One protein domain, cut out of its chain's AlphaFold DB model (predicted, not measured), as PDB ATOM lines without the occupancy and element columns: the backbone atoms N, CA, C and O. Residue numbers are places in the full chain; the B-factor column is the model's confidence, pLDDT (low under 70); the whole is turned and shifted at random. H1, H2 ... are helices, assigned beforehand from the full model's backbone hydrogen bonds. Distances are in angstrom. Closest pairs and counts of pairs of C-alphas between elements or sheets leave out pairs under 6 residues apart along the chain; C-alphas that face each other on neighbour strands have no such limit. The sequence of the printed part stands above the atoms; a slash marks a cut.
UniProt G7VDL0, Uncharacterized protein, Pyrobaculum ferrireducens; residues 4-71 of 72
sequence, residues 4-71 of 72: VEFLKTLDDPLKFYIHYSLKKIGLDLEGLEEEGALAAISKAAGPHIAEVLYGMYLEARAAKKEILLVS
ATOM      1  N   VAL A   4     -37.147   4.938 -40.661       91.38
ATOM      2  CA  VAL A   4     -36.001   5.754 -41.109       91.38
ATOM      3  C   VAL A   4     -36.317   6.540 -42.383       91.38
ATOM      4  O   VAL A   4     -35.910   7.693 -42.520       91.38
ATOM      5  N   GLU A   5     -37.096   5.961 -43.298       90.38
ATOM      6  CA  GLU A   5     -37.553   6.669 -44.496       90.38
ATOM      7  C   GLU A   5     -38.553   7.772 -44.145       90.38
ATOM      8  O   GLU A   5     -38.461   8.869 -44.688       90.38
ATOM      9  N   PHE A   6     -39.452   7.535 -43.186       92.75
ATOM     10  CA  PHE A   6     -40.340   8.579 -42.672       92.75
ATOM     11  C   PHE A   6     -39.558   9.769 -42.096       92.75
ATOM     12  O   PHE A   6     -39.872  10.916 -42.411       92.75
ATOM     13  N   LEU A   7     -38.493   9.525 -41.331       91.88
ATOM     14  CA  LEU A   7     -37.678  10.599 -40.753       91.88
ATOM     15  C   LEU A   7     -37.057  11.509 -41.826       91.88
ATOM     16  O   LEU A   7     -36.938  12.715 -41.614       91.88
ATOM     17  N   LYS A   8     -36.734  10.968 -43.009       89.88
ATOM     18  CA  LYS A   8     -36.234  11.749 -44.157       89.88
ATOM     19  C   LYS A   8     -37.306  12.647 -44.787       89.88
ATOM     20  O   LYS A   8     -36.959  13.605 -45.477       89.88
ATOM     21  N   THR A   9     -38.587  12.357 -44.549       91.62
ATOM     22  CA  THR A   9     -39.726  13.141 -45.063       91.62
ATOM     23  C   THR A   9     -40.160  14.282 -44.148       91.62
ATOM     24  O   THR A   9     -40.952  15.115 -44.577       91.62
ATOM     25  N   LEU A  10     -39.639  14.347 -42.916       91.75
ATOM     26  CA  LEU A  10     -39.929  15.437 -41.982       91.75
ATOM     27  C   LEU A  10     -39.504  16.798 -42.553       91.75
ATOM     28  O   LEU A  10     -38.621  16.885 -43.412       91.75
ATOM     29  N   ASP A  11     -40.084  17.872 -42.022       92.31
ATOM     30  CA  ASP A  11     -39.674  19.232 -42.364       92.31
ATOM     31  C   ASP A  11     -38.205  19.492 -41.993       92.31
ATOM     32  O   ASP A  11     -37.661  18.929 -41.035       92.31
ATOM     33  N   ASP A  12     -37.552  20.379 -42.744       91.75
ATOM     34  CA  ASP A  12     -36.120  20.670 -42.597       91.75
ATOM     35  C   ASP A  12     -35.690  21.061 -41.170       91.75
ATOM     36  O   ASP A  12     -34.661  20.548 -40.720       91.75
ATOM     37  N   PRO A  13     -36.451  21.869 -40.398       93.50
ATOM     38  CA  PRO A  13     -36.093  22.172 -39.010       93.50
ATOM     39  C   PRO A  13     -36.052  20.931 -38.105       93.50
ATOM     40  O   PRO A  13     -35.149  20.797 -37.278       93.50
ATOM     41  N   LEU A  14     -36.999  20.002 -38.276       90.88
ATOM     42  CA  LEU A  14     -37.071  18.763 -37.496       90.88
ATOM     43  C   LEU A  14     -35.954  17.798 -37.890       90.88
ATOM     44  O   LEU A  14     -35.273  17.264 -37.013       90.88
ATOM     45  N   LYS A  15     -35.702  17.631 -39.195       92.06
ATOM     46  CA  LYS A  15     -34.565  16.833 -39.685       92.06
ATOM     47  C   LYS A  15     -33.244  17.363 -39.145       92.06
ATOM     48  O   LYS A  15     -32.436  16.585 -38.640       92.06
ATOM     49  N   PHE A  16     -33.044  18.682 -39.198       93.19
ATOM     50  CA  PHE A  16     -31.847  19.316 -38.653       93.19
ATOM     51  C   PHE A  16     -31.698  19.034 -37.156       93.19
ATOM     52  O   PHE A  16     -30.624  18.613 -36.727       93.19
ATOM     53  N   TYR A  17     -32.761  19.213 -36.367       94.31
ATOM     54  CA  TYR A  17     -32.732  18.961 -34.926       94.31
ATOM     55  C   TYR A  17     -32.372  17.507 -34.589       94.31
ATOM     56  O   TYR A  17     -31.509  17.272 -33.737       94.31
ATOM     57  N   ILE A  18     -32.983  16.534 -35.270       93.69
ATOM     58  CA  ILE A  18     -32.715  15.106 -35.048       93.69
ATOM     59  C   ILE A  18     -31.266  14.774 -35.419       93.69
ATOM     60  O   ILE A  18     -30.541  14.211 -34.599       93.69
ATOM     61  N   HIS A  19     -30.810  15.182 -36.608       93.81
ATOM     62  CA  HIS A  19     -29.429  14.956 -37.047       93.81
ATOM     63  C   HIS A  19     -28.407  15.613 -36.115       93.81
ATOM     64  O   HIS A  19     -27.406  14.994 -35.762       93.81
ATOM     65  N   TYR A  20     -28.651  16.854 -35.691       95.62
ATOM     66  CA  TYR A  20     -27.787  17.554 -34.743       95.62
ATOM     67  C   TYR A  20     -27.707  16.813 -33.402       95.62
ATOM     68  O   TYR A  20     -26.613  16.598 -32.875       95.62
ATOM     69  N   SER A  21     -28.853  16.379 -32.872       95.75
ATOM     70  CA  SER A  21     -28.935  15.683 -31.584       95.75
ATOM     71  C   SER A  21     -28.206  14.339 -31.618       95.75
ATOM     72  O   SER A  21     -27.456  14.024 -30.695       95.75
ATOM     73  N   LEU A  22     -28.367  13.573 -32.701       95.69
ATOM     74  CA  LEU A  22     -27.673  12.299 -32.910       95.69
ATOM     75  C   LEU A  22     -26.160  12.491 -33.047       95.69
ATOM     76  O   LEU A  22     -25.388  11.849 -32.329       95.69
ATOM     77  N   LYS A  23     -25.723  13.448 -33.880       95.75
ATOM     78  CA  LYS A  23     -24.296  13.756 -34.061       95.75
ATOM     79  C   LYS A  23     -23.617  14.172 -32.762       95.75
ATOM     80  O   LYS A  23     -22.475  13.787 -32.527       95.75
ATOM     81  N   LYS A  24     -24.314  14.909 -31.890       96.38
ATOM     82  CA  LYS A  24     -23.788  15.325 -30.580       96.38
ATOM     83  C   LYS A  24     -23.400  14.138 -29.687       96.38
ATOM     84  O   LYS A  24     -22.532  14.292 -28.831       96.38
ATOM     85  N   ILE A  25     -24.014  12.973 -29.891       95.25
ATOM     86  CA  ILE A  25     -23.721  11.743 -29.144       95.25
ATOM     87  C   ILE A  25     -23.024  10.667 -29.992       95.25
ATOM     88  O   ILE A  25     -22.925   9.522 -29.556       95.25
ATOM     89  N   GLY A  26     -22.534  11.029 -31.183       94.50
ATOM     90  CA  GLY A  26     -21.800  10.126 -32.074       94.50
ATOM     91  C   GLY A  26     -22.661   9.048 -32.736       94.50
ATOM     92  O   GLY A  26     -22.132   7.997 -33.086       94.50
ATOM     93  N   LEU A  27     -23.969   9.283 -32.878       93.56
ATOM     94  CA  LEU A  27     -24.886   8.387 -33.582       93.56
ATOM     95  C   LEU A  27     -25.314   8.972 -34.931       93.56
ATOM     96  O   LEU A  27     -25.264  10.185 -35.144       93.56
ATOM     97  N   ASP A  28     -25.781   8.088 -35.804       92.06
ATOM     98  CA  ASP A  28     -26.407   8.398 -37.087       92.06
ATOM     99  C   ASP A  28     -27.535   7.388 -37.360       92.06
ATOM    100  O   ASP A  28     -27.567   6.321 -36.749       92.06
ATOM    101  N   LEU A  29     -28.471   7.732 -38.244       88.00
ATOM    102  CA  LEU A  29     -29.584   6.873 -38.659       88.00
ATOM    103  C   LEU A  29     -29.208   5.918 -39.801       88.00
ATOM    104  O   LEU A  29     -29.998   5.037 -40.143       88.00
ATOM    105  N   GLU A  30     -28.037   6.091 -40.414       87.88
ATOM    106  CA  GLU A  30     -27.589   5.251 -41.522       87.88
ATOM    107  C   GLU A  30     -27.457   3.779 -41.107       87.88
ATOM    108  O   GLU A  30     -26.745   3.429 -40.169       87.88
ATOM    109  N   GLY A  31     -28.159   2.901 -41.829       82.81
ATOM    110  CA  GLY A  31     -28.105   1.454 -41.613       82.81
ATOM    111  C   GLY A  31     -28.810   0.955 -40.348       82.81
ATOM    112  O   GLY A  31     -28.703  -0.232 -40.046       82.81
ATOM    113  N   LEU A  32     -29.528   1.816 -39.616       88.62
ATOM    114  CA  LEU A  32     -30.312   1.388 -38.459       88.62
ATOM    115  C   LEU A  32     -31.646   0.763 -38.878       88.62
ATOM    116  O   LEU A  32     -32.373   1.295 -39.716       88.62
ATOM    117  N   GLU A  33     -31.991  -0.342 -38.225       92.06
ATOM    118  CA  GLU A  33     -33.343  -0.904 -38.246       92.06
ATOM    119  C   GLU A  33     -34.299  -0.055 -37.390       92.06
ATOM    120  O   GLU A  33     -33.870   0.802 -36.615       92.06
ATOM    121  N   GLU A  34     -35.608  -0.293 -37.510       92.12
ATOM    122  CA  GLU A  34     -36.656   0.524 -36.875       92.12
ATOM    123  C   GLU A  34     -36.472   0.677 -35.352       92.12
ATOM    124  O   GLU A  34     -36.481   1.799 -34.841       92.12
ATOM    125  N   GLU A  35     -36.215  -0.424 -34.636       93.62
ATOM    126  CA  GLU A  35     -35.962  -0.402 -33.188       93.62
ATOM    127  C   GLU A  35     -34.680   0.373 -32.843       93.62
ATOM    128  O   GLU A  35     -34.659   1.181 -31.911       93.62
ATOM    129  N   GLY A  36     -33.625   0.189 -33.642       95.12
ATOM    130  CA  GLY A  36     -32.360   0.904 -33.485       95.12
ATOM    131  C   GLY A  36     -32.519   2.411 -33.687       95.12
ATOM    132  O   GLY A  36     -32.008   3.200 -32.891       95.12
ATOM    133  N   ALA A  37     -33.277   2.819 -34.705       94.50
ATOM    134  CA  ALA A  37     -33.575   4.220 -34.976       94.50
ATOM    135  C   ALA A  37     -34.397   4.851 -33.842       94.50
ATOM    136  O   ALA A  37     -34.080   5.952 -33.386       94.50
ATOM    137  N   LEU A  38     -35.407   4.140 -33.330       96.25
ATOM    138  CA  LEU A  38     -36.213   4.605 -32.203       96.25
ATOM    139  C   LEU A  38     -35.367   4.774 -30.933       96.25
ATOM    140  O   LEU A  38     -35.440   5.815 -30.273       96.25
ATOM    141  N   ALA A  39     -34.521   3.793 -30.617       96.50
ATOM    142  CA  ALA A  39     -33.611   3.853 -29.476       96.50
ATOM    143  C   ALA A  39     -32.594   5.000 -29.607       96.50
ATOM    144  O   ALA A  39     -32.351   5.728 -28.640       96.50
ATOM    145  N   ALA A  40     -32.032   5.203 -30.803       96.06
ATOM    146  CA  ALA A  40     -31.089   6.283 -31.078       96.06
ATOM    147  C   ALA A  40     -31.729   7.664 -30.871       96.06
ATOM    148  O   ALA A  40     -31.148   8.517 -30.195       96.06
ATOM    149  N   ILE A  41     -32.948   7.873 -31.376       96.12
ATOM    150  CA  ILE A  41     -33.692   9.128 -31.194       96.12
ATOM    151  C   ILE A  41     -34.079   9.327 -29.732       96.12
ATOM    152  O   ILE A  41     -33.881  10.417 -29.202       96.12
ATOM    153  N   SER A  42     -34.569   8.285 -29.058       97.25
ATOM    154  CA  SER A  42     -34.917   8.343 -27.633       97.25
ATOM    155  C   SER A  42     -33.719   8.776 -26.783       97.25
ATOM    156  O   SER A  42     -33.838   9.644 -25.919       97.25
ATOM    157  N   LYS A  43     -32.528   8.255 -27.099       96.69
ATOM    158  CA  LYS A  43     -31.275   8.632 -26.438       96.69
ATOM    159  C   LYS A  43     -30.813  10.055 -26.776       96.69
ATOM    160  O   LYS A  43     -30.275  10.731 -25.904       96.69
ATOM    161  N   ALA A  44     -30.977  10.496 -28.022       96.44
ATOM    162  CA  ALA A  44     -30.459  11.780 -28.505       96.44
ATOM    163  C   ALA A  44     -31.371  12.976 -28.199       96.44
ATOM    164  O   ALA A  44     -30.891  14.032 -27.789       96.44
ATOM    165  N   ALA A  45     -32.673  12.816 -28.430       94.31
ATOM    166  CA  ALA A  45     -33.685  13.870 -28.376       94.31
ATOM    167  C   ALA A  45     -34.688  13.688 -27.223       94.31
ATOM    168  O   ALA A  45     -35.462  14.602 -26.939       94.31
ATOM    169  N   GLY A  46     -34.659  12.534 -26.552       96.00
ATOM    170  CA  GLY A  46     -35.522  12.194 -25.425       96.00
ATOM    171  C   GLY A  46     -36.677  11.254 -25.803       96.00
ATOM    172  O   GLY A  46     -37.138  11.253 -26.950       96.00
ATOM    173  N   PRO A  47     -37.191  10.477 -24.831       96.19
ATOM    174  CA  PRO A  47     -38.208   9.453 -25.073       96.19
ATOM    175  C   PRO A  47     -39.527  10.029 -25.600       96.19
ATOM    176  O   PRO A  47     -40.120   9.449 -26.501       96.19
ATOM    177  N   HIS A  48     -39.949  11.203 -25.121       95.81
ATOM    178  CA  HIS A  48     -41.183  11.847 -25.584       95.81
ATOM    179  C   HIS A  48     -41.123  12.266 -27.057       95.81
ATOM    180  O   HIS A  48     -42.103  12.129 -27.781       95.81
ATOM    181  N   ILE A  49     -39.968  12.748 -27.526       93.62
ATOM    182  CA  ILE A  49     -39.789  13.110 -28.937       93.62
ATOM    183  C   ILE A  49     -39.811  11.852 -29.808       93.62
ATOM    184  O   ILE A  49     -40.451  11.842 -30.856       93.62
ATOM    185  N   ALA A  50     -39.150  10.784 -29.357       95.81
ATOM    186  CA  ALA A  50     -39.157   9.499 -30.047       95.81
ATOM    187  C   ALA A  50     -40.578   8.925 -30.176       95.81
ATOM    188  O   ALA A  50     -40.969   8.512 -31.264       95.81
ATOM    189  N   GLU A  51     -41.361   8.961 -29.096       96.81
ATOM    190  CA  GLU A  51     -42.753   8.506 -29.070       96.81
ATOM    191  C   GLU A  51     -43.635   9.290 -30.051       96.81
ATOM    192  O   GLU A  51     -44.330   8.685 -30.866       96.81
ATOM    193  N   VAL A  52     -43.556  10.626 -30.037       95.75
ATOM    194  CA  VAL A  52     -44.326  11.483 -30.956       95.75
ATOM    195  C   VAL A  52     -43.974  11.186 -32.414       95.75
ATOM    196  O   VAL A  52     -44.868  10.976 -33.233       95.75
ATOM    197  N   LEU A  53     -42.682  11.123 -32.746       94.62
ATOM    198  CA  LEU A  53     -42.230  10.835 -34.112       94.62
ATOM    199  C   LEU A  53     -42.672   9.450 -34.582       94.62
ATOM    200  O   LEU A  53     -43.057   9.282 -35.739       94.62
ATOM    201  N   TYR A  54     -42.635   8.463 -33.691       95.25
ATOM    202  CA  TYR A  54     -43.081   7.115 -34.002       95.25
ATOM    203  C   TYR A  54     -44.603   7.052 -34.196       95.25
ATOM    204  O   TYR A  54     -45.073   6.414 -35.136       95.25
ATOM    205  N   GLY A  55     -45.378   7.780 -33.387       95.50
ATOM    206  CA  GLY A  55     -46.823   7.935 -33.581       95.50
ATOM    207  C   GLY A  55     -47.167   8.520 -34.955       95.50
ATOM    208  O   GLY A  55     -47.930   7.917 -35.708       95.50
ATOM    209  N   MET A  56     -46.519   9.627 -35.334       93.69
ATOM    210  CA  MET A  56     -46.693  10.248 -36.657       93.69
ATOM    211  C   MET A  56     -46.349   9.285 -37.804       93.69
ATOM    212  O   MET A  56     -47.040   9.246 -38.823       93.69
ATOM    213  N   TYR A  57     -45.298   8.479 -37.640       94.56
ATOM    214  CA  TYR A  57     -44.939   7.435 -38.598       94.56
ATOM    215  C   TYR A  57     -46.053   6.394 -38.762       94.56
ATOM    216  O   TYR A  57     -46.406   6.052 -39.895       94.56
ATOM    217  N   LEU A  58     -46.614   5.897 -37.655       94.06
ATOM    218  CA  LEU A  58     -47.689   4.906 -37.684       94.06
ATOM    219  C   LEU A  58     -48.937   5.455 -38.381       94.06
ATOM    220  O   LEU A  58     -49.510   4.762 -39.224       94.06
ATOM    221  N   GLU A  59     -49.307   6.706 -38.103       92.06
ATOM    222  CA  GLU A  59     -50.415   7.392 -38.775       92.06
ATOM    223  C   GLU A  59     -50.161   7.538 -40.279       92.06
ATOM    224  O   GLU A  59     -50.994   7.140 -41.096       92.06
ATOM    225  N   ALA A  60     -48.978   8.014 -40.676       89.62
ATOM    226  CA  ALA A  60     -48.620   8.164 -42.085       89.62
ATOM    227  C   ALA A  60     -48.583   6.811 -42.824       89.62
ATOM    228  O   ALA A  60     -48.991   6.699 -43.987       89.62
ATOM    229  N   ARG A  61     -48.125   5.750 -42.152       88.56
ATOM    230  CA  ARG A  61     -48.123   4.381 -42.684       88.56
ATOM    231  C   ARG A  61     -49.542   3.829 -42.836       88.56
ATOM    232  O   ARG A  61     -49.802   3.136 -43.824       88.56
ATOM    233  N   ALA A  62     -50.437   4.122 -41.894       87.06
ATOM    234  CA  ALA A  62     -51.842   3.723 -41.942       87.06
ATOM    235  C   ALA A  62     -52.604   4.464 -43.052       87.06
ATOM    236  O   ALA A  62     -53.210   3.811 -43.900       87.06
ATOM    237  N   ALA A  63     -52.467   5.788 -43.143       81.06
ATOM    238  CA  ALA A  63     -53.097   6.599 -44.187       81.06
ATOM    239  C   ALA A  63     -52.684   6.143 -45.598       81.06
ATOM    240  O   ALA A  63     -53.513   6.006 -46.497       81.06
ATOM    241  N   LYS A  64     -51.401   5.809 -45.796       71.94
ATOM    242  CA  LYS A  64     -50.924   5.252 -47.072       71.94
ATOM    243  C   LYS A  64     -51.555   3.893 -47.398       71.94
ATOM    244  O   LYS A  64     -51.786   3.607 -48.570       71.94
ATOM    245  N   LYS A  65     -51.830   3.051 -46.394       65.06
ATOM    246  CA  LYS A  65     -52.554   1.782 -46.591       65.06
ATOM    247  C   LYS A  65     -54.016   2.017 -46.963       65.06
ATOM    248  O   LYS A  65     -54.502   1.338 -47.858       65.06
ATOM    249  N   GLU A  66     -54.693   2.968 -46.326       65.81
ATOM    250  CA  GLU A  66     -56.088   3.294 -46.650       65.81
ATOM    251  C   GLU A  66     -56.232   3.815 -48.084       65.81
ATOM    252  O   GLU A  66     -57.071   3.316 -48.824       65.81
ATOM    253  N   ILE A  67     -55.351   4.715 -48.540       57.25
ATOM    254  CA  ILE A  67     -55.362   5.213 -49.930       57.25
ATOM    255  C   ILE A  67     -55.224   4.062 -50.947       57.25
ATOM    256  O   ILE A  67     -55.887   4.060 -51.986       57.25
ATOM    257  N   LEU A  68     -54.391   3.061 -50.644       54.28
ATOM    258  CA  LEU A  68     -54.216   1.880 -51.496       54.28
ATOM    259  C   LEU A  68     -55.449   0.962 -51.507       54.28
ATOM    260  O   LEU A  68     -55.717   0.337 -52.528       54.28
ATOM    261  N   LEU A  69     -56.199   0.883 -50.403       57.88
ATOM    262  CA  LEU A  69     -57.403   0.049 -50.283       57.88
ATOM    263  C   LEU A  69     -58.639   0.667 -50.952       57.88
ATOM    264  O   LEU A  69     -59.543  -0.061 -51.344       57.88
ATOM    265  N   VAL A  70     -58.677   1.994 -51.090       58.31
ATOM    266  CA  VAL A  70     -59.792   2.736 -51.708       58.31
ATOM    267  C   VAL A  70     -59.642   2.829 -53.241       58.31
ATOM    268  O   VAL A  70     -60.557   3.263 -53.931       58.31
ATOM    269  N   SER A  71     -58.505   2.393 -53.797       48.47
ATOM    270  CA  SER A  71     -58.173   2.506 -55.228       48.47
ATOM    271  C   SER A  71     -58.445   1.226 -56.049       48.47
ATOM    272  O   SER A  71     -57.649   0.899 -56.930       48.47
TER     273      SER A  71
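AT A GLANCE: This is residues 4 to 71 of the 72 residues of an uncharacterized protein of Pyrobaculum ferrireducens (UniProt G7VDL0). A long helix, H4, runs from a small helical body out into a free arm: its first part folds back on H3 as a helical hairpin, H2 crosses H3 near that hairpin's turn, and the short H1 sits near the other three helices. Residues 62 to 71, of which 62 to 69 belong to H4, stick out and make much of the length. The printed part has 68 residues, with four named helices in the order H1, H2, H3, H4 and no named strand; the class is all helix. The whole is only just compact, close to loose, with a radius of gyration of the C-alphas of 13.0 A, and elongated, spanning 44 by 23 by 23 A.

HOW THE PARTS SIT: The longest helix, H4, residues 47 to 69, touches H3, residues 34 to 45, and the two form a hairpin. They run opposite ways at a steep tilt of 39 degrees, and their closest C-alphas, those of Ser 42 and Ala 50, are 5.0 A apart. H3 touches H4 with residues 38 to 42 alone, and H4 touches H3 with residues 47 to 54 alone. H2, residues 12 to 24, touches H3 about perpendicular, at 84 degrees. Their closest C-alphas, those of Ser 21 and Ala 44, are 5.2 A apart, and H3 touches H2 with residues 40 to 45 alone. H2 and H4 are apart. H1, residues 4 to 9, is close to H4 but not clearly touching, about perpendicular at 82 degrees; the closest C-alphas, those of Phe 6 and Tyr 57, are 6.2 A apart. H1 is also close to H3 but not clearly touching, with the C-alphas of Val 4 and Glu 34 closest at 6.8 A. It is likewise close to H2 but not clearly touching, with the C-alphas of Lys 8 and Lys 15 closest at 7.0 A. In H1, H2, H3 and H4 every O i to N i+4 pair is within hydrogen-bond range.

IN THESE COORDINATES: H4 measures 33.1 A from C-alpha 47 at (-38.208, 9.453, -25.073) to C-alpha 69 at (-57.403, 0.049, -50.283). H3 measures 16.1 A over residues 34 to 45, and H2 18.0 A over residues 12 to 24. H1, residues 4 to 9, begins with C-alpha 4 at (-36.001, 5.754, -41.109) and measures 9.2 A.

THE WHOLE: The C-alphas farthest apart, those of Lys 24 and Ser 71, are 44.2 A apart. Without residues 62 to 71, which stand free, the body of 58 residues spans 29 by 23 by 22 A. The printed part has no cut. The links H1 to H2 and H3 to H4 are tight, the link H2 to H3 is short with 9 residues, and no link is long. The mean pLDDT of the printed part is 89.3, and residues 65 to 71 of the model are under 70.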